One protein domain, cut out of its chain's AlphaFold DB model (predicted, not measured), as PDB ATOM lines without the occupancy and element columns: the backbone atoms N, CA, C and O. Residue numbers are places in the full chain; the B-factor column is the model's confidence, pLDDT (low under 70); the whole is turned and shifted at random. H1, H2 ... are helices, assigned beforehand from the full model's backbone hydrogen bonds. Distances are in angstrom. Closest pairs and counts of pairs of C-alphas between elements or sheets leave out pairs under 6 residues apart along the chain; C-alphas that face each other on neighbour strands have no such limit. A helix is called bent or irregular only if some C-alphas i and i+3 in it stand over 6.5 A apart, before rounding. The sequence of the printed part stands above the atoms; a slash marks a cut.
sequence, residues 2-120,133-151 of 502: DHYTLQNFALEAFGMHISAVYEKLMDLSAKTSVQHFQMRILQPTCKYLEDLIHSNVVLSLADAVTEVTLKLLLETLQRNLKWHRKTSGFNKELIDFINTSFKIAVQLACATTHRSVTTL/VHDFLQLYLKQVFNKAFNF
ATOM      1  N   ASP A   2      17.172 259.927   0.519       34.53
ATOM      2  CA  ASP A   2      17.141 260.729  -0.719       34.53
ATOM      3  C   ASP A   2      18.280 261.745  -0.684       34.53
ATOM      4  O   ASP A   2      18.289 262.661   0.133       34.53
ATOM      5  N   HIS A   3      19.284 261.525  -1.524       44.06
ATOM      6  CA  HIS A   3      20.458 262.376  -1.659       44.06
ATOM      7  C   HIS A   3      21.051 262.215  -3.060       44.06
ATOM      8  O   HIS A   3      21.179 261.083  -3.544       44.06
ATOM      9  N   TYR A   4      21.468 263.342  -3.641       56.91
ATOM     10  CA  TYR A   4      22.115 263.488  -4.954       56.91
ATOM     11  C   TYR A   4      21.442 262.750  -6.091       56.91
ATOM     12  O   TYR A   4      21.957 261.783  -6.651       56.91
ATOM     13  N   THR A   5      20.296 263.273  -6.471       65.31
ATOM     14  CA  THR A   5      19.681 262.956  -7.745       65.31
ATOM     15  C   THR A   5      20.024 264.077  -8.721       65.31
ATOM     16  O   THR A   5      20.161 265.234  -8.326       65.31
ATOM     17  N   LEU A   6      20.131 263.751 -10.011       72.88
ATOM     18  CA  LEU A   6      20.135 264.738 -11.102       72.88
ATOM     19  C   LEU A   6      19.021 265.787 -10.925       72.88
ATOM     20  O   LEU A   6      19.172 266.941 -11.305       72.88
ATOM     21  N   GLN A   7      17.920 265.374 -10.300       80.06
ATOM     22  CA  GLN A   7      16.832 266.235  -9.874       80.06
ATOM     23  C   GLN A   7      17.310 267.398  -8.993       80.06
ATOM     24  O   GLN A   7      16.966 268.518  -9.327       80.06
ATOM     25  N   ASN A   8      18.101 267.201  -7.933       76.31
ATOM     26  CA  ASN A   8      18.524 268.322  -7.075       76.31
ATOM     27  C   ASN A   8      19.314 269.382  -7.862       76.31
ATOM     28  O   ASN A   8      18.951 270.555  -7.809       76.31
ATOM     29  N   PHE A   9      20.253 268.938  -8.706       76.62
ATOM     30  CA  PHE A   9      21.003 269.821  -9.602       76.62
ATOM     31  C   PHE A   9      20.094 270.599 -10.552       76.62
ATOM     32  O   PHE A   9      20.294 271.784 -10.811       76.62
ATOM     33  N   ALA A  10      19.064 269.936 -11.078       85.69
ATOM     34  CA  ALA A  10      18.076 270.586 -11.924       85.69
ATOM     35  C   ALA A  10      17.241 271.617 -11.142       85.69
ATOM     36  O   ALA A  10      16.976 272.697 -11.668       85.69
ATOM     37  N   LEU A  11      16.856 271.317  -9.894       87.94
ATOM     38  CA  LEU A  11      16.104 272.233  -9.031       87.94
ATOM     39  C   LEU A  11      16.906 273.500  -8.718       87.94
ATOM     40  O   LEU A  11      16.367 274.601  -8.804       87.94
ATOM     41  N   GLU A  12      18.187 273.364  -8.385       83.94
ATOM     42  CA  GLU A  12      19.064 274.503  -8.102       83.94
ATOM     43  C   GLU A  12      19.366 275.312  -9.358       83.94
ATOM     44  O   GLU A  12      19.219 276.533  -9.339       83.94
ATOM     45  N   ALA A  13      19.725 274.660 -10.471       86.88
ATOM     46  CA  ALA A  13      19.935 275.345 -11.743       86.88
ATOM     47  C   ALA A  13      18.692 276.147 -12.152       86.88
ATOM     48  O   ALA A  13      18.801 277.291 -12.600       86.88
ATOM     49  N   PHE A  14      17.507 275.575 -11.932       92.88
ATOM     50  CA  PHE A  14      16.248 276.270 -12.136       92.88
ATOM     51  C   PHE A  14      16.085 277.458 -11.179       92.88
ATOM     52  O   PHE A  14      15.835 278.572 -11.636       92.88
ATOM     53  N   GLY A  15      16.287 277.286  -9.872       91.56
ATOM     54  CA  GLY A  15      16.179 278.397  -8.925       91.56
ATOM     55  C   GLY A  15      17.208 279.515  -9.176       91.56
ATOM     56  O   GLY A  15      16.856 280.690  -9.089       91.56
ATOM     57  N   MET A  16      18.436 279.190  -9.598       90.06
ATOM     58  CA  MET A  16      19.438 280.169 -10.051       90.06
ATOM     59  C   MET A  16      18.977 280.922 -11.300       90.06
ATOM     60  O   MET A  16      19.171 282.136 -11.399       90.06
ATOM     61  N   HIS A  17      18.342 280.228 -12.248       95.31
ATOM     62  CA  HIS A  17      17.740 280.869 -13.412       95.31
ATOM     63  C   HIS A  17      16.652 281.869 -12.996       95.31
ATOM     64  O   HIS A  17      16.652 282.999 -13.484       95.31
ATOM     65  N   ILE A  18      15.779 281.510 -12.049       96.75
ATOM     66  CA  ILE A  18      14.755 282.425 -11.518       96.75
ATOM     67  C   ILE A  18      15.382 283.643 -10.833       96.75
ATOM     68  O   ILE A  18      14.926 284.766 -11.050       96.75
ATOM     69  N   SER A  19      16.461 283.458 -10.073       95.62
ATOM     70  CA  SER A  19      17.221 284.565  -9.486       95.62
ATOM     71  C   SER A  19      17.806 285.510 -10.543       95.62
ATOM     72  O   SER A  19      17.695 286.727 -10.404       95.62
ATOM     73  N   ALA A  20      18.357 284.976 -11.636       96.50
ATOM     74  CA  ALA A  20      18.861 285.789 -12.745       96.50
ATOM     75  C   ALA A  20      17.731 286.543 -13.473       96.50
ATOM     76  O   ALA A  20      17.889 287.704 -13.862       96.50
ATOM     77  N   VAL A  21      16.562 285.909 -13.631       97.81
ATOM     78  CA  VAL A  21      15.356 286.564 -14.160       97.81
ATOM     79  C   VAL A  21      14.922 287.710 -13.244       97.81
ATOM     80  O   VAL A  21      14.622 288.795 -13.741       97.81
ATOM     81  N   TYR A  22      14.933 287.509 -11.925       97.94
ATOM     82  CA  TYR A  22      14.637 288.556 -10.947       97.94
ATOM     83  C   TYR A  22      15.576 289.760 -11.089       97.94
ATOM     84  O   TYR A  22      15.091 290.884 -11.212       97.94
ATOM     85  N   GLU A  23      16.892 289.549 -11.144       96.75
ATOM     86  CA  GLU A  23      17.872 290.636 -11.308       96.75
ATOM     87  C   GLU A  23      17.642 291.420 -12.605       96.75
ATOM     88  O   GLU A  23      17.583 292.650 -12.597       96.75
ATOM     89  N   LYS A  24      17.383 290.722 -13.716       97.88
ATOM     90  CA  LYS A  24      17.059 291.373 -14.991       97.88
ATOM     91  C   LYS A  24      15.761 292.182 -14.921       97.88
ATOM     92  O   LYS A  24      15.672 293.263 -15.504       97.88
ATOM     93  N   LEU A  25      14.741 291.673 -14.230       97.62
ATOM     94  CA  LEU A  25      13.479 292.388 -14.034       97.62
ATOM     95  C   LEU A  25      13.657 293.622 -13.147       97.62
ATOM     96  O   LEU A  25      13.039 294.648 -13.429       97.62
ATOM     97  N   MET A  26      14.528 293.559 -12.139       96.38
ATOM     98  CA  MET A  26      14.903 294.722 -11.335       96.38
ATOM     99  C   MET A  26      15.535 295.814 -12.201       96.38
ATOM    100  O   MET A  26      15.058 296.948 -12.186       96.38
ATOM    101  N   ASP A  27      16.518 295.466 -13.032       95.69
ATOM    102  CA  ASP A  27      17.169 296.418 -13.939       95.69
ATOM    103  C   ASP A  27      16.192 297.056 -14.933       95.69
ATOM    104  O   ASP A  27      16.288 298.246 -15.245       95.69
ATOM    105  N   LEU A  28      15.247 296.270 -15.455       96.62
ATOM    106  CA  LEU A  28      14.220 296.761 -16.375       96.62
ATOM    107  C   LEU A  28      13.202 297.665 -15.676       96.62
ATOM    108  O   LEU A  28      12.765 298.653 -16.272       96.62
ATOM    109  N   SER A  29      12.852 297.368 -14.422       96.19
ATOM    110  CA  SER A  29      11.910 298.176 -13.637       96.19
ATOM    111  C   SER A  29      12.414 299.603 -13.408       96.19
ATOM    112  O   SER A  29      11.620 300.538 -13.421       96.19
ATOM    113  N   ALA A  30      13.734 299.788 -13.304       93.19
ATOM    114  CA  ALA A  30      14.355 301.102 -13.159       93.19
ATOM    115  C   ALA A  30      14.372 301.923 -14.465       93.19
ATOM    116  O   ALA A  30      14.557 303.136 -14.430       93.19
ATOM    117  N   LYS A  31      14.200 301.274 -15.626       95.81
ATOM    118  CA  LYS A  31      14.348 301.884 -16.964       95.81
ATOM    119  C   LYS A  31      13.024 302.097 -17.693       95.81
ATOM    120  O   LYS A  31      13.010 302.630 -18.799       95.81
ATOM    121  N   THR A  32      11.916 301.633 -17.125       94.56
ATOM    122  CA  THR A  32      10.608 301.622 -17.789       94.56
ATOM    123  C   THR A  32       9.535 302.205 -16.880       94.56
ATOM    124  O   THR A  32       9.657 302.188 -15.659       94.56
ATOM    125  N   SER A  33       8.463 302.750 -17.464       95.00
ATOM    126  CA  SER A  33       7.341 303.233 -16.656       95.00
ATOM    127  C   SER A  33       6.668 302.068 -15.926       95.00
ATOM    128  O   SER A  33       6.550 300.969 -16.472       95.00
ATOM    129  N   VAL A  34       6.169 302.311 -14.709       92.69
ATOM    130  CA  VAL A  34       5.572 301.272 -13.845       92.69
ATOM    131  C   VAL A  34       4.476 300.479 -14.567       92.69
ATOM    132  O   VAL A  34       4.426 299.253 -14.474       92.69
ATOM    133  N   GLN A  35       3.611 301.162 -15.322       94.75
ATOM    134  CA  GLN A  35       2.515 300.522 -16.050       94.75
ATOM    135  C   GLN A  35       3.022 299.671 -17.223       94.75
ATOM    136  O   GLN A  35       2.554 298.547 -17.414       94.75
ATOM    137  N   HIS A  36       3.994 300.179 -17.989       95.94
ATOM    138  CA  HIS A  36       4.592 299.429 -19.089       95.94
ATOM    139  C   HIS A  36       5.331 298.192 -18.566       95.94
ATOM    140  O   HIS A  36       5.079 297.089 -19.045       95.94
ATOM    141  N   PHE A  37       6.162 298.359 -17.534       96.38
ATOM    142  CA  PHE A  37       6.869 297.269 -16.866       96.38
ATOM    143  C   PHE A  37       5.906 296.174 -16.399       96.38
ATOM    144  O   PHE A  37       6.079 295.001 -16.731       96.38
ATOM    145  N   GLN A  38       4.849 296.556 -15.677       95.25
ATOM    146  CA  GLN A  38       3.896 295.606 -15.117       95.25
ATOM    147  C   GLN A  38       3.170 294.806 -16.212       95.25
ATOM    148  O   GLN A  38       3.126 293.580 -16.124       95.25
ATOM    149  N   MET A  39       2.620 295.477 -17.232       95.75
ATOM    150  CA  MET A  39       1.760 294.832 -18.238       95.75
ATOM    151  C   MET A  39       2.535 294.135 -19.357       95.75
ATOM    152  O   MET A  39       2.079 293.123 -19.882       95.75
ATOM    153  N   ARG A  40       3.674 294.693 -19.781       97.62
ATOM    154  CA  ARG A  40       4.409 294.211 -20.963       97.62
ATOM    155  C   ARG A  40       5.597 293.324 -20.620       97.62
ATOM    156  O   ARG A  40       6.040 292.589 -21.493       97.62
ATOM    157  N   ILE A  41       6.094 293.373 -19.382       97.62
ATOM    158  CA  ILE A  41       7.307 292.651 -18.987       97.62
ATOM    159  C   ILE A  41       7.008 291.670 -17.852       97.62
ATOM    160  O   ILE A  41       7.114 290.458 -18.047       97.62
ATOM    161  N   LEU A  42       6.596 292.163 -16.681       97.50
ATOM    162  CA  LEU A  42       6.480 291.332 -15.482       97.50
ATOM    163  C   LEU A  42       5.367 290.285 -15.597       97.50
ATOM    164  O   LEU A  42       5.628 289.104 -15.382       97.50
ATOM    165  N   GLN A  43       4.147 290.692 -15.962       97.75
ATOM    166  CA  GLN A  43       3.015 289.767 -16.089       97.75
ATOM    167  C   GLN A  43       3.242 288.682 -17.153       97.75
ATOM    168  O   GLN A  43       3.055 287.512 -16.820       97.75
ATOM    169  N   PRO A  44       3.692 289.002 -18.387       98.31
ATOM    170  CA  PRO A  44       4.020 287.974 -19.374       98.31
ATOM    171  C   PRO A  44       5.115 287.016 -18.902       98.31
ATOM    172  O   PRO A  44       4.986 285.810 -19.094       98.31
ATOM    173  N   THR A  45       6.154 287.529 -18.229       98.31
ATOM    174  CA  THR A  45       7.230 286.687 -17.677       98.31
ATOM    175  C   THR A  45       6.696 285.740 -16.604       98.31
ATOM    176  O   THR A  45       6.976 284.547 -16.642       98.31
ATOM    177  N   CYS A  46       5.880 286.243 -15.671       98.06
ATOM    178  CA  CYS A  46       5.264 285.419 -14.631       98.06
ATOM    179  C   CYS A  46       4.330 284.361 -15.228       98.06
ATOM    180  O   CYS A  46       4.377 283.212 -14.811       98.06
ATOM    181  N   LYS A  47       3.530 284.721 -16.237       97.81
ATOM    182  CA  LYS A  47       2.659 283.770 -16.932       97.81
ATOM    183  C   LYS A  47       3.461 282.662 -17.616       97.81
ATOM    184  O   LYS A  47       3.151 281.494 -17.432       97.81
ATOM    185  N   TYR A  48       4.526 283.021 -18.330       98.12
ATOM    186  CA  TYR A  48       5.417 282.044 -18.952       98.12
ATOM    187  C   TYR A  48       6.019 281.074 -17.925       98.12
ATOM    188  O   TYR A  48       6.022 279.868 -18.150       98.12
ATOM    189  N   LEU A  49       6.499 281.584 -16.785       97.50
ATOM    190  CA  LEU A  49       7.050 280.748 -15.715       97.50
ATOM    191  C   LEU A  49       5.990 279.833 -15.089       97.50
ATOM    192  O   LEU A  49       6.277 278.669 -14.824       97.50
ATOM    193  N   GLU A  50       4.772 280.335 -14.889       96.44
ATOM    194  CA  GLU A  50       3.647 279.553 -14.371       96.44
ATOM    195  C   GLU A  50       3.269 278.412 -15.326       96.44
ATOM    196  O   GLU A  50       3.131 277.265 -14.896       96.44
ATOM    197  N   ASP A  51       3.185 278.692 -16.628       96.69
ATOM    198  CA  ASP A  51       2.909 277.687 -17.659       96.69
ATOM    199  C   ASP A  51       4.047 276.654 -17.751       96.69
ATOM    200  O   ASP A  51       3.794 275.448 -17.849       96.69
ATOM    201  N   LEU A  52       5.302 277.108 -17.650       95.50
ATOM    202  CA  LEU A  52       6.488 276.251 -17.632       95.50
ATOM    203  C   LEU A  52       6.455 275.291 -16.438       95.50
ATOM    204  O   LEU A  52       6.640 274.087 -16.623       95.50
ATOM    205  N   ILE A  53       6.185 275.796 -15.233       94.81
ATOM    206  CA  ILE A  53       6.123 274.985 -14.014       94.81
ATOM    207  C   ILE A  53       4.985 273.977 -14.086       94.81
ATOM    208  O   ILE A  53       5.210 272.790 -13.865       94.81
ATOM    209  N   HIS A  54       3.777 274.412 -14.441       92.19
ATOM    210  CA  HIS A  54       2.617 273.524 -14.472       92.19
ATOM    211  C   HIS A  54       2.691 272.444 -15.553       92.19
ATOM    212  O   HIS A  54       2.088 271.385 -15.379       92.19
ATOM    213  N   SER A  55       3.404 272.700 -16.651       94.56
ATOM    214  CA  SER A  55       3.509 271.746 -17.758       94.56
ATOM    215  C   SER A  55       4.668 270.762 -17.596       94.56
ATOM    216  O   SER A  55       4.604 269.668 -18.146       94.56
ATOM    217  N   ASN A  56       5.725 271.134 -16.861       94.50
ATOM    218  CA  ASN A  56       6.978 270.370 -16.841       94.50
ATOM    219  C   ASN A  56       7.360 269.814 -15.463       94.50
ATOM    220  O   ASN A  56       8.158 268.879 -15.393       94.50
ATOM    221  N   VAL A  57       6.820 270.348 -14.362       92.62
ATOM    222  CA  VAL A  57       7.128 269.843 -13.017       92.62
ATOM    223  C   VAL A  57       6.195 268.691 -12.662       92.62
ATOM    224  O   VAL A  57       4.981 268.848 -12.557       92.62
ATOM    225  N   VAL A  58       6.777 267.515 -12.427       92.88
ATOM    226  CA  VAL A  58       6.037 266.350 -11.929       92.88
ATOM    227  C   VAL A  58       5.526 266.630 -10.515       92.88
ATOM    228  O   VAL A  58       6.222 267.233  -9.701       92.88
ATOM    229  N   LEU A  59       4.321 266.148 -10.194       91.50
ATOM    230  CA  LEU A  59       3.637 266.412  -8.919       91.50
ATOM    231  C   LEU A  59       4.489 266.104  -7.679       91.50
ATOM    232  O   LEU A  59       4.437 266.851  -6.708       91.50
ATOM    233  N   SER A  60       5.291 265.039  -7.725       90.19
ATOM    234  CA  SER A  60       6.190 264.638  -6.635       90.19
ATOM    235  C   SER A  60       7.313 265.643  -6.353       90.19
ATOM    236  O   SER A  60       7.934 265.573  -5.298       90.19
ATOM    237  N   LEU A  61       7.576 266.578  -7.271       91.38
ATOM    238  CA  LEU A  61       8.617 267.601  -7.162       91.38
ATOM    239  C   LEU A  61       8.073 268.990  -6.817       91.38
ATOM    240  O   LEU A  61       8.868 269.909  -6.628       91.38
ATOM    241  N   ALA A  62       6.751 269.155  -6.728       93.06
ATOM    242  CA  ALA A  62       6.109 270.453  -6.523       93.06
ATOM    243  C   ALA A  62       6.658 271.199  -5.292       93.06
ATOM    244  O   ALA A  62       7.041 272.367  -5.397       93.06
ATOM    245  N   ASP A  63       6.749 270.508  -4.152       91.81
ATOM    246  CA  ASP A  63       7.246 271.078  -2.894       91.81
ATOM    247  C   ASP A  63       8.735 271.442  -3.002       91.81
ATOM    248  O   ASP A  63       9.135 272.548  -2.641       91.81
ATOM    249  N   ALA A  64       9.545 270.553  -3.587       89.75
ATOM    250  CA  ALA A  64      10.990 270.739  -3.714       89.75
ATOM    251  C   ALA A  64      11.360 271.901  -4.656       89.75
ATOM    252  O   ALA A  64      12.192 272.732  -4.300       89.75
ATOM    253  N   VAL A  65      10.715 272.004  -5.829       91.88
ATOM    254  CA  VAL A  65      10.895 273.141  -6.755       91.88
ATOM    255  C   VAL A  65      10.536 274.454  -6.070       91.88
ATOM    256  O   VAL A  65      11.284 275.428  -6.175       91.88
ATOM    257  N   THR A  66       9.412 274.475  -5.352       92.12
ATOM    258  CA  THR A  66       8.924 275.677  -4.670       92.12
ATOM    259  C   THR A  66       9.886 276.103  -3.560       92.12
ATOM    260  O   THR A  66      10.263 277.272  -3.501       92.12
ATOM    261  N   GLU A  67      10.347 275.170  -2.720       89.56
ATOM    262  CA  GLU A  67      11.293 275.448  -1.629       89.56
ATOM    263  C   GLU A  67      12.629 275.989  -2.161       89.56
ATOM    264  O   GLU A  67      13.094 277.035  -1.702       89.56
ATOM    265  N   VAL A  68      13.220 275.328  -3.165       87.94
ATOM    266  CA  VAL A  68      14.517 275.727  -3.740       87.94
ATOM    267  C   VAL A  68      14.423 277.080  -4.443       87.94
ATOM    268  O   VAL A  68      15.268 277.950  -4.222       87.94
ATOM    269  N   THR A  69      13.377 277.295  -5.244       91.44
ATOM    270  CA  THR A  69      13.190 278.560  -5.966       91.44
ATOM    271  C   THR A  69      12.980 279.720  -4.996       91.44
ATOM    272  O   THR A  69      13.615 280.764  -5.134       91.44
ATOM    273  N   LEU A  70      12.137 279.531  -3.976       91.75
ATOM    274  CA  LEU A  70      11.876 280.547  -2.958       91.75
ATOM    275  C   LEU A  70      13.145 280.900  -2.176       91.75
ATOM    276  O   LEU A  70      13.402 282.078  -1.926       91.75
ATOM    277  N   LYS A  71      13.957 279.893  -1.831       87.94
ATOM    278  CA  LYS A  71      15.236 280.077  -1.141       87.94
ATOM    279  C   LYS A  71      16.213 280.921  -1.959       87.94
ATOM    280  O   LYS A  71      16.660 281.960  -1.474       87.94
ATOM    281  N   LEU A  72      16.530 280.503  -3.185       89.38
ATOM    282  CA  LEU A  72      17.534 281.181  -4.015       89.38
ATOM    283  C   LEU A  72      17.091 282.595  -4.415       89.38
ATOM    284  O   LEU A  72      17.910 283.522  -4.459       89.38
ATOM    285  N   LEU A  73      15.789 282.787  -4.633       92.38
ATOM    286  CA  LEU A  73      15.221 284.105  -4.881       92.38
ATOM    287  C   LEU A  73      15.373 285.022  -3.661       92.38
ATOM    288  O   LEU A  73      15.759 286.181  -3.809       92.38
ATOM    289  N   LEU A  74      15.118 284.514  -2.451       89.88
ATOM    290  CA  LEU A  74      15.272 285.282  -1.216       89.88
ATOM    291  C   LEU A  74      16.729 285.647  -0.919       89.88
ATOM    292  O   LEU A  74      16.999 286.775  -0.505       89.88
ATOM    293  N   GLU A  75      17.671 284.741  -1.168       87.06
ATOM    294  CA  GLU A  75      19.105 285.032  -1.053       87.06
ATOM    295  C   GLU A  75      19.527 286.157  -2.010       87.06
ATOM    296  O   GLU A  75      20.228 287.097  -1.617       87.06
ATOM    297  N   THR A  76      19.031 286.115  -3.248       91.38
ATOM    298  CA  THR A  76      19.307 287.131  -4.274       91.38
ATOM    299  C   THR A  76      18.693 288.480  -3.909       91.38
ATOM    300  O   THR A  76      19.382 289.502  -3.928       91.38
ATOM    301  N   LEU A  77      17.426 288.484  -3.489       90.69
ATOM    302  CA  LEU A  77      16.734 289.669  -2.988       90.69
ATOM    303  C   LEU A  77      17.539 290.335  -1.870       90.69
ATOM    304  O   LEU A  77      17.804 291.533  -1.908       90.69
ATOM    305  N   GLN A  78      17.995 289.565  -0.887       87.31
ATOM    306  CA  GLN A  78      18.773 290.119   0.215       87.31
ATOM    307  C   GLN A  78      20.142 290.638  -0.192       87.31
ATOM    308  O   GLN A  78      20.587 291.648   0.356       87.31
ATOM    309  N   ARG A  79      20.829 289.953  -1.110       89.25
ATOM    310  CA  ARG A  79      22.101 290.431  -1.656       89.25
ATOM    311  C   ARG A  79      21.916 291.818  -2.268       89.25
ATOM    312  O   ARG A  79      22.677 292.725  -1.928       89.25
ATOM    313  N   ASN A  80      20.856 292.002  -3.052       88.56
ATOM    314  CA  ASN A  80      20.525 293.284  -3.670       88.56
ATOM    315  C   ASN A  80      20.168 294.341  -2.618       88.56
ATOM    316  O   ASN A  80      20.713 295.443  -2.642       88.56
ATOM    317  N   LEU A  81      19.344 293.996  -1.624       87.69
ATOM    318  CA  LEU A  81      18.994 294.903  -0.525       87.69
ATOM    319  C   LEU A  81      20.214 295.343   0.298       87.69
ATOM    320  O   LEU A  81      20.337 296.515   0.653       87.69
ATOM    321  N   LYS A  82      21.136 294.421   0.604       87.75
ATOM    322  CA  LYS A  82      22.378 294.726   1.334       87.75
ATOM    323  C   LYS A  82      23.296 295.634   0.522       87.75
ATOM    324  O   LYS A  82      23.914 296.522   1.105       87.75
ATOM    325  N   TRP A  83      23.402 295.405  -0.786       86.12
ATOM    326  CA  TRP A  83      24.193 296.247  -1.676       86.12
ATOM    327  C   TRP A  83      23.617 297.668  -1.741       86.12
ATOM    328  O   TRP A  83      24.322 298.616  -1.402       86.12
ATOM    329  N   HIS A  84      22.316 297.810  -2.010       83.94
ATOM    330  CA  HIS A  84      21.654 299.118  -2.085       83.94
ATOM    331  C   HIS A  84      21.687 299.903  -0.768       83.94
ATOM    332  O   HIS A  84      21.931 301.109  -0.764       83.94
ATOM    333  N   ARG A  85      21.508 299.230   0.377       83.56
ATOM    334  CA  ARG A  85      21.605 299.885   1.692       83.56
ATOM    335  C   ARG A  85      22.991 300.492   1.938       83.56
ATOM    336  O   ARG A  85      23.088 301.502   2.630       83.56
ATOM    337  N   LYS A  86      24.054 299.890   1.392       87.38
ATOM    338  CA  LYS A  86      25.423 300.418   1.500       87.38
ATOM    339  C   LYS A  86      25.666 301.607   0.573       87.38
ATOM    340  O   LYS A  86      26.447 302.478   0.936       87.38
ATOM    341  N   THR A  87      25.034 301.641  -0.598       85.31
ATOM    342  CA  THR A  87      25.289 302.673  -1.615       85.31
ATOM    343  C   THR A  87      24.431 303.923  -1.448       85.31
ATOM    344  O   THR A  87      24.902 305.012  -1.748       85.31
ATOM    345  N   SER A  88      23.185 303.783  -0.988       77.00
ATOM    346  CA  SER A  88      22.173 304.849  -1.105       77.00
ATOM    347  C   SER A  88      21.798 305.522   0.222       77.00
ATOM    348  O   SER A  88      21.098 306.531   0.222       77.00
ATOM    349  N   GLY A  89      22.256 304.996   1.366       75.88
ATOM    350  CA  GLY A  89      21.783 305.440   2.683       75.88
ATOM    351  C   GLY A  89      20.288 305.154   2.906       75.88
ATOM    352  O   GLY A  89      19.613 304.569   2.061       75.88
ATOM    353  N   PHE A  90      19.748 305.525   4.072       78.25
ATOM    354  CA  PHE A  90      18.309 305.408   4.346       78.25
ATOM    355  C   PHE A  90      17.566 306.635   3.803       78.25
ATOM    356  O   PHE A  90      17.421 307.633   4.503       78.25
ATOM    357  N   ASN A  91      17.104 306.562   2.555       86.88
ATOM    358  CA  ASN A  91      16.307 307.607   1.912       86.88
ATOM    359  C   ASN A  91      15.001 307.035   1.315       86.88
ATOM    360  O   ASN A  91      14.747 305.828   1.354       86.88
ATOM    361  N   LYS A  92      14.147 307.910   0.768       88.44
ATOM    362  CA  LYS A  92      12.886 307.520   0.112       88.44
ATOM    363  C   LYS A  92      13.108 306.544  -1.054       88.44
ATOM    364  O   LYS A  92      12.334 305.608  -1.216       88.44
ATOM    365  N   GLU A  93      14.190 306.722  -1.809       86.56
ATOM    366  CA  GLU A  93      14.535 305.863  -2.948       86.56
ATOM    367  C   GLU A  93      14.790 304.415  -2.515       86.56
ATOM    368  O   GLU A  93      14.361 303.485  -3.195       86.56
ATOM    369  N   LEU A  94      15.419 304.200  -1.351       86.31
ATOM    370  CA  LEU A  94      15.610 302.862  -0.790       86.31
ATOM    371  C   LEU A  94      14.270 302.183  -0.472       86.31
ATOM    372  O   LEU A  94      14.122 300.986  -0.712       86.31
ATOM    373  N   ILE A  95      13.292 302.927   0.051       87.94
ATOM    374  CA  ILE A  95      11.953 302.395   0.354       87.94
ATOM    375  C   ILE A  95      11.233 301.999  -0.941       87.94
ATOM    376  O   ILE A  95      10.694 300.894  -1.033       87.94
ATOM    377  N   ASP A  96      11.270 302.859  -1.960       88.75
ATOM    378  CA  ASP A  96      10.665 302.582  -3.267       88.75
ATOM    379  C   ASP A  96      11.332 301.375  -3.950       88.75
ATOM    380  O   ASP A  96      10.650 300.508  -4.514       88.75
ATOM    381  N   PHE A  97      12.658 301.254  -3.823       90.75
ATOM    382  CA  PHE A  97      13.420 300.098  -4.283       90.75
ATOM    383  C   PHE A  97      13.025 298.808  -3.554       90.75
ATOM    384  O   PHE A  97      12.792 297.789  -4.209       90.75
ATOM    385  N   ILE A  98      12.917 298.832  -2.220       90.25
ATOM    386  CA  ILE A  98      12.488 297.680  -1.408       90.25
ATOM    387  C   ILE A  98      11.094 297.222  -1.841       90.25
ATOM    388  O   ILE A  98      10.895 296.043  -2.140       90.25
ATOM    389  N   ASN A  99      10.144 298.153  -1.936       91.69
ATOM    390  CA  ASN A  99       8.763 297.852  -2.310       91.69
ATOM    391  C   ASN A  99       8.673 297.249  -3.717       91.69
ATOM    392  O   ASN A  99       7.978 296.252  -3.931       91.69
ATOM    393  N   THR A 100       9.413 297.814  -4.675       93.75
ATOM    394  CA  THR A 100       9.479 297.302  -6.051       93.75
ATOM    395  C   THR A 100      10.114 295.911  -6.089       93.75
ATOM    396  O   THR A 100       9.554 294.993  -6.693       93.75
ATOM    397  N   SER A 101      11.220 295.724  -5.363       93.69
ATOM    398  CA  SER A 101      11.919 294.444  -5.234       93.69
ATOM    399  C   SER A 101      11.017 293.348  -4.688       93.69
ATOM    400  O   SER A 101      10.943 292.265  -5.266       93.69
ATOM    401  N   PHE A 102      10.279 293.636  -3.615       93.81
ATOM    402  CA  PHE A 102       9.329 292.695  -3.029       93.81
ATOM    403  C   PHE A 102       8.198 292.370  -3.985       93.81
ATOM    404  O   PHE A 102       7.864 291.204  -4.162       93.81
ATOM    405  N   LYS A 103       7.625 293.379  -4.646       94.81
ATOM    406  CA  LYS A 103       6.521 293.171  -5.581       94.81
ATOM    407  C   LYS A 103       6.916 292.259  -6.747       94.81
ATOM    408  O   LYS A 103       6.107 291.419  -7.150       94.81
ATOM    409  N   ILE A 104       8.126 292.425  -7.287       97.12
ATOM    410  CA  ILE A 104       8.659 291.579  -8.363       97.12
ATOM    411  C   ILE A 104       8.950 290.175  -7.826       97.12
ATOM    412  O   ILE A 104       8.455 289.198  -8.385       97.12
ATOM    413  N   ALA A 105       9.693 290.069  -6.720       96.62
ATOM    414  CA  ALA A 105      10.065 288.782  -6.141       96.62
ATOM    415  C   ALA A 105       8.832 287.953  -5.744       96.62
ATOM    416  O   ALA A 105       8.776 286.763  -6.036       96.62
ATOM    417  N   VAL A 106       7.807 288.560  -5.137       95.94
ATOM    418  CA  VAL A 106       6.579 287.848  -4.748       95.94
ATOM    419  C   VAL A 106       5.848 287.314  -5.980       95.94
ATOM    420  O   VAL A 106       5.399 286.172  -5.961       95.94
ATOM    421  N   GLN A 107       5.754 288.095  -7.062       96.62
ATOM    422  CA  GLN A 107       5.113 287.638  -8.301       96.62
ATOM    423  C   GLN A 107       5.878 286.477  -8.945       96.62
ATOM    424  O   GLN A 107       5.249 285.504  -9.353       96.62
ATOM    425  N   LEU A 108       7.213 286.532  -8.968       97.38
ATOM    426  CA  LEU A 108       8.042 285.429  -9.462       97.38
ATOM    427  C   LEU A 108       7.914 284.180  -8.590       97.38
ATOM    428  O   LEU A 108       7.733 283.084  -9.115       97.38
ATOM    429  N   ALA A 109       7.949 284.335  -7.266       96.06
ATOM    430  CA  ALA A 109       7.755 283.234  -6.331       96.06
ATOM    431  C   ALA A 109       6.378 282.578  -6.531       96.06
ATOM    432  O   ALA A 109       6.276 281.362  -6.643       96.06
ATOM    433  N   CYS A 110       5.315 283.374  -6.665       95.38
ATOM    434  CA  CYS A 110       3.964 282.860  -6.906       95.38
ATOM    435  C   CYS A 110       3.793 282.229  -8.293       95.38
ATOM    436  O   CYS A 110       2.986 281.316  -8.440       95.38
ATOM    437  N   ALA A 111       4.502 282.722  -9.310       96.38
ATOM    438  CA  ALA A 111       4.522 282.127 -10.646       96.38
ATOM    439  C   ALA A 111       5.267 280.789 -10.661       96.38
ATOM    440  O   ALA A 111       4.931 279.897 -11.428       96.38
ATOM    441  N   THR A 112       6.271 280.645  -9.797       95.38
ATOM    442  CA  THR A 112       7.099 279.438  -9.718       95.38
ATOM    443  C   THR A 112       6.599 278.413  -8.699       95.38
ATOM    444  O   THR A 112       7.117 277.301  -8.630       95.38
ATOM    445  N   THR A 113       5.556 278.757  -7.940       94.44
ATOM    446  CA  THR A 113       4.889 277.849  -7.004       94.44
ATOM    447  C   THR A 113       3.930 276.948  -7.763       94.44
ATOM    448  O   THR A 113       2.924 277.401  -8.310       94.44
ATOM    449  N   HIS A 114       4.211 275.650  -7.765       93.12
ATOM    450  CA  HIS A 114       3.351 274.681  -8.427       93.12
ATOM    451  C   HIS A 114       2.006 274.528  -7.679       93.12
ATOM    452  O   HIS A 114       1.975 274.365  -6.461       93.12
ATOM    453  N   ARG A 115       0.869 274.499  -8.392       91.19
ATOM    454  CA  ARG A 115      -0.488 274.377  -7.792       91.19
ATOM    455  C   ARG A 115      -0.716 273.157  -6.888       91.19
ATOM    456  O   ARG A 115      -1.642 273.148  -6.078       91.19
ATOM    457  N   SER A 116       0.097 272.118  -7.058       92.31
ATOM    458  CA  SER A 116       0.031 270.879  -6.270       92.31
ATOM    459  C   SER A 116       0.951 270.870  -5.053       92.31
ATOM    460  O   SER A 116       1.129 269.805  -4.474       92.31
ATOM    461  N   VAL A 117       1.527 272.014  -4.670       92.56
ATOM    462  CA  VAL A 117       2.271 272.133  -3.411       92.56
ATOM    463  C   VAL A 117       1.390 271.703  -2.240       92.56
ATOM    464  O   VAL A 117       0.245 272.147  -2.098       92.56
ATOM    465  N   THR A 118       1.941 270.826  -1.410       92.94
ATOM    466  CA  THR A 118       1.305 270.309  -0.197       92.94
ATOM    467  C   THR A 118       2.029 270.734   1.069       92.94
ATOM    468  O   THR A 118       1.372 270.908   2.097       92.94
ATOM    469  N   THR A 119       3.336 270.974   0.987       91.50
ATOM    470  CA  THR A 119       4.174 271.307   2.137       91.50
ATOM    471  C   THR A 119       5.026 272.533   1.837       91.50
ATOM    472  O   THR A 119       5.660 272.628   0.790       91.50
ATOM    473  N   LEU A 120       5.091 273.466   2.789       89.88
ATOM    474  CA  LEU A 120       5.981 274.619   2.710       89.88
ATOM    475  C   LEU A 120       6.734 274.837   4.022       89.88
ATOM    476  O   LEU A 120       6.149 275.036   5.089       89.88
ATOM    477  N   VAL A 133      12.466 290.087   5.368       81.31
ATOM    478  CA  VAL A 133      12.127 288.744   4.859       81.31
ATOM    479  C   VAL A 133      10.767 288.277   5.363       81.31
ATOM    480  O   VAL A 133      10.058 287.579   4.637       81.31
ATOM    481  N   HIS A 134      10.364 288.697   6.565       81.81
ATOM    482  CA  HIS A 134       9.032 288.391   7.085       81.81
ATOM    483  C   HIS A 134       7.952 289.067   6.245       81.81
ATOM    484  O   HIS A 134       6.989 288.401   5.876       81.81
ATOM    485  N   ASP A 135       8.145 290.334   5.871       84.94
ATOM    486  CA  ASP A 135       7.200 291.065   5.019       84.94
ATOM    487  C   ASP A 135       7.043 290.389   3.652       84.94
ATOM    488  O   ASP A 135       5.922 290.152   3.191       84.94
ATOM    489  N   PHE A 136       8.162 290.004   3.025       89.69
ATOM    490  CA  PHE A 136       8.139 289.250   1.772       89.69
ATOM    491  C   PHE A 136       7.352 287.940   1.917       89.69
ATOM    492  O   PHE A 136       6.436 287.684   1.133       89.69
ATOM    493  N   LEU A 137       7.680 287.116   2.918       87.94
ATOM    494  CA  LEU A 137       7.026 285.821   3.096       87.94
ATOM    495  C   LEU A 137       5.549 285.983   3.445       87.94
ATOM    496  O   LEU A 137       4.732 285.185   2.992       87.94
ATOM    497  N   GLN A 138       5.185 287.028   4.188       86.19
ATOM    498  CA  GLN A 138       3.796 287.316   4.503       86.19
ATOM    499  C   GLN A 138       2.993 287.634   3.230       86.19
ATOM    500  O   GLN A 138       1.888 287.119   3.046       86.19
ATOM    501  N   LEU A 139       3.551 288.448   2.327       88.31
ATOM    502  CA  LEU A 139       2.931 288.770   1.038       88.31
ATOM    503  C   LEU A 139       2.858 287.556   0.106       88.31
ATOM    504  O   LEU A 139       1.834 287.345  -0.545       88.31
ATOM    505  N   TYR A 140       3.924 286.759   0.059       91.94
ATOM    506  CA  TYR A 140       3.996 285.531  -0.726       91.94
ATOM    507  C   TYR A 140       2.957 284.504  -0.271       91.94
ATOM    508  O   TYR A 140       2.140 284.061  -1.076       91.94
ATOM    509  N   LEU A 141       2.914 284.184   1.022       89.06
ATOM    510  CA  LEU A 141       1.977 283.208   1.578       89.06
ATOM    511  C   LEU A 141       0.523 283.627   1.366       89.06
ATOM    512  O   LEU A 141      -0.297 282.803   0.968       89.06
ATOM    513  N   LYS A 142       0.214 284.920   1.533       86.88
ATOM    514  CA  LYS A 142      -1.120 285.456   1.230       86.88
ATOM    515  C   LYS A 142      -1.549 285.152  -0.211       86.88
ATOM    516  O   LYS A 142      -2.718 284.870  -0.448       86.88
ATOM    517  N   GLN A 143      -0.633 285.224  -1.176       88.62
ATOM    518  CA  GLN A 143      -0.942 284.927  -2.577       88.62
ATOM    519  C   GLN A 143      -0.966 283.423  -2.864       88.62
ATOM    520  O   GLN A 143      -1.857 282.956  -3.572       88.62
ATOM    521  N   VAL A 144      -0.032 282.657  -2.297       88.50
ATOM    522  CA  VAL A 144       0.061 281.211  -2.531       88.50
ATOM    523  C   VAL A 144      -1.102 280.455  -1.917       88.50
ATOM    524  O   VAL A 144      -1.616 279.554  -2.569       88.50
ATOM    525  N   PHE A 145      -1.598 280.832  -0.739       84.50
ATOM    526  CA  PHE A 145      -2.766 280.159  -0.168       84.50
ATOM    527  C   PHE A 145      -4.034 280.321  -1.011       84.50
ATOM    528  O   PHE A 145      -4.873 279.428  -1.017       84.50
ATOM    529  N   ASN A 146      -4.143 281.398  -1.790       80.75
ATOM    530  CA  ASN A 146      -5.244 281.562  -2.741       80.75
ATOM    531  C   ASN A 146      -5.082 280.695  -4.003       80.75
ATOM    532  O   ASN A 146      -6.047 280.502  -4.738       80.75
ATOM    533  N   LYS A 147      -3.871 280.191  -4.279       81.75
ATOM    534  CA  LYS A 147      -3.543 279.375  -5.460       81.75
ATOM    535  C   LYS A 147      -3.397 277.879  -5.155       81.75
ATOM    536  O   LYS A 147      -3.687 277.046  -6.010       81.75
ATOM    537  N   ALA A 148      -2.900 277.527  -3.971       78.75
ATOM    538  CA  ALA A 148      -2.537 276.165  -3.600       78.75
ATOM    539  C   ALA A 148      -3.731 275.430  -2.977       78.75
ATOM    540  O   ALA A 148      -3.974 275.485  -1.774       78.75
ATOM    541  N   PHE A 149      -4.466 274.684  -3.801       75.62
ATOM    542  CA  PHE A 149      -5.694 273.996  -3.380       75.62
ATOM    543  C   PHE A 149      -5.475 272.796  -2.449       75.62
ATOM    544  O   PHE A 149      -6.447 272.280  -1.900       75.62
ATOM    545  N   ASN A 150      -4.243 272.294  -2.315       83.69
ATOM    546  CA  ASN A 150      -3.921 271.052  -1.595       83.69
ATOM    547  C   ASN A 150      -2.917 271.255  -0.459       83.69
ATOM    548  O   ASN A 150      -2.251 270.308  -0.048       83.69
ATOM    549  N   PHE A 151      -2.826 272.476   0.054       86.75
ATOM    550  CA  PHE A 151      -1.886 272.824   1.100       86.75
ATOM    551  C   PHE A 151      -2.213 272.096   2.422       86.75
ATOM    552  O   PHE A 151      -3.310 272.247   2.962       86.75
TER     553      PHE A 151
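This is residues 2 to 120 and 133 to 151 of the 502 residues of an uncharacterized protein of Blattella germanica (UniProt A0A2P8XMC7). Long H3, with H1, H2 and H4, makes an up-and-down bundle, each helix running against the one before, and short H5 packs on H4. Residues 86 to 92 stick out. The printed part has 138 residues with five named helices, H1 to H5: all helix, compact, radius of gyration of the C-alphas 15.3 A, spans 46 by 31 by 24 A.

H3, residues 59 to 88, 43.4 A long, is irregular: C-alphas 60 and 63 are 7.5 A apart. H4 is residues 92 to 112. H1, residues 6 to 29, begins at (20.135, 264.738, -11.102). H2, residues 34 to 56, is only just irregular: C-alphas 40 and 43 are 6.7 A apart. H5, residues 133 to 145, ends at (-2.766, 280.159, -0.168).

H4, the hub, touches H1, H2, H3 and H5; its closest C-alphas to H3 are Ala 109 and Leu 70, 6.0 A. H2 and H3 are apart. O i to N i+4 pairs are within hydrogen-bond range throughout H1, H4 and H5, 16 of 19 in H2, 24 of 26 in H3.

The cut at residues 121 to 132 leaves C-alphas 120 and 133 15.6 A apart. Residues 2 to 5 have pLDDT under 70.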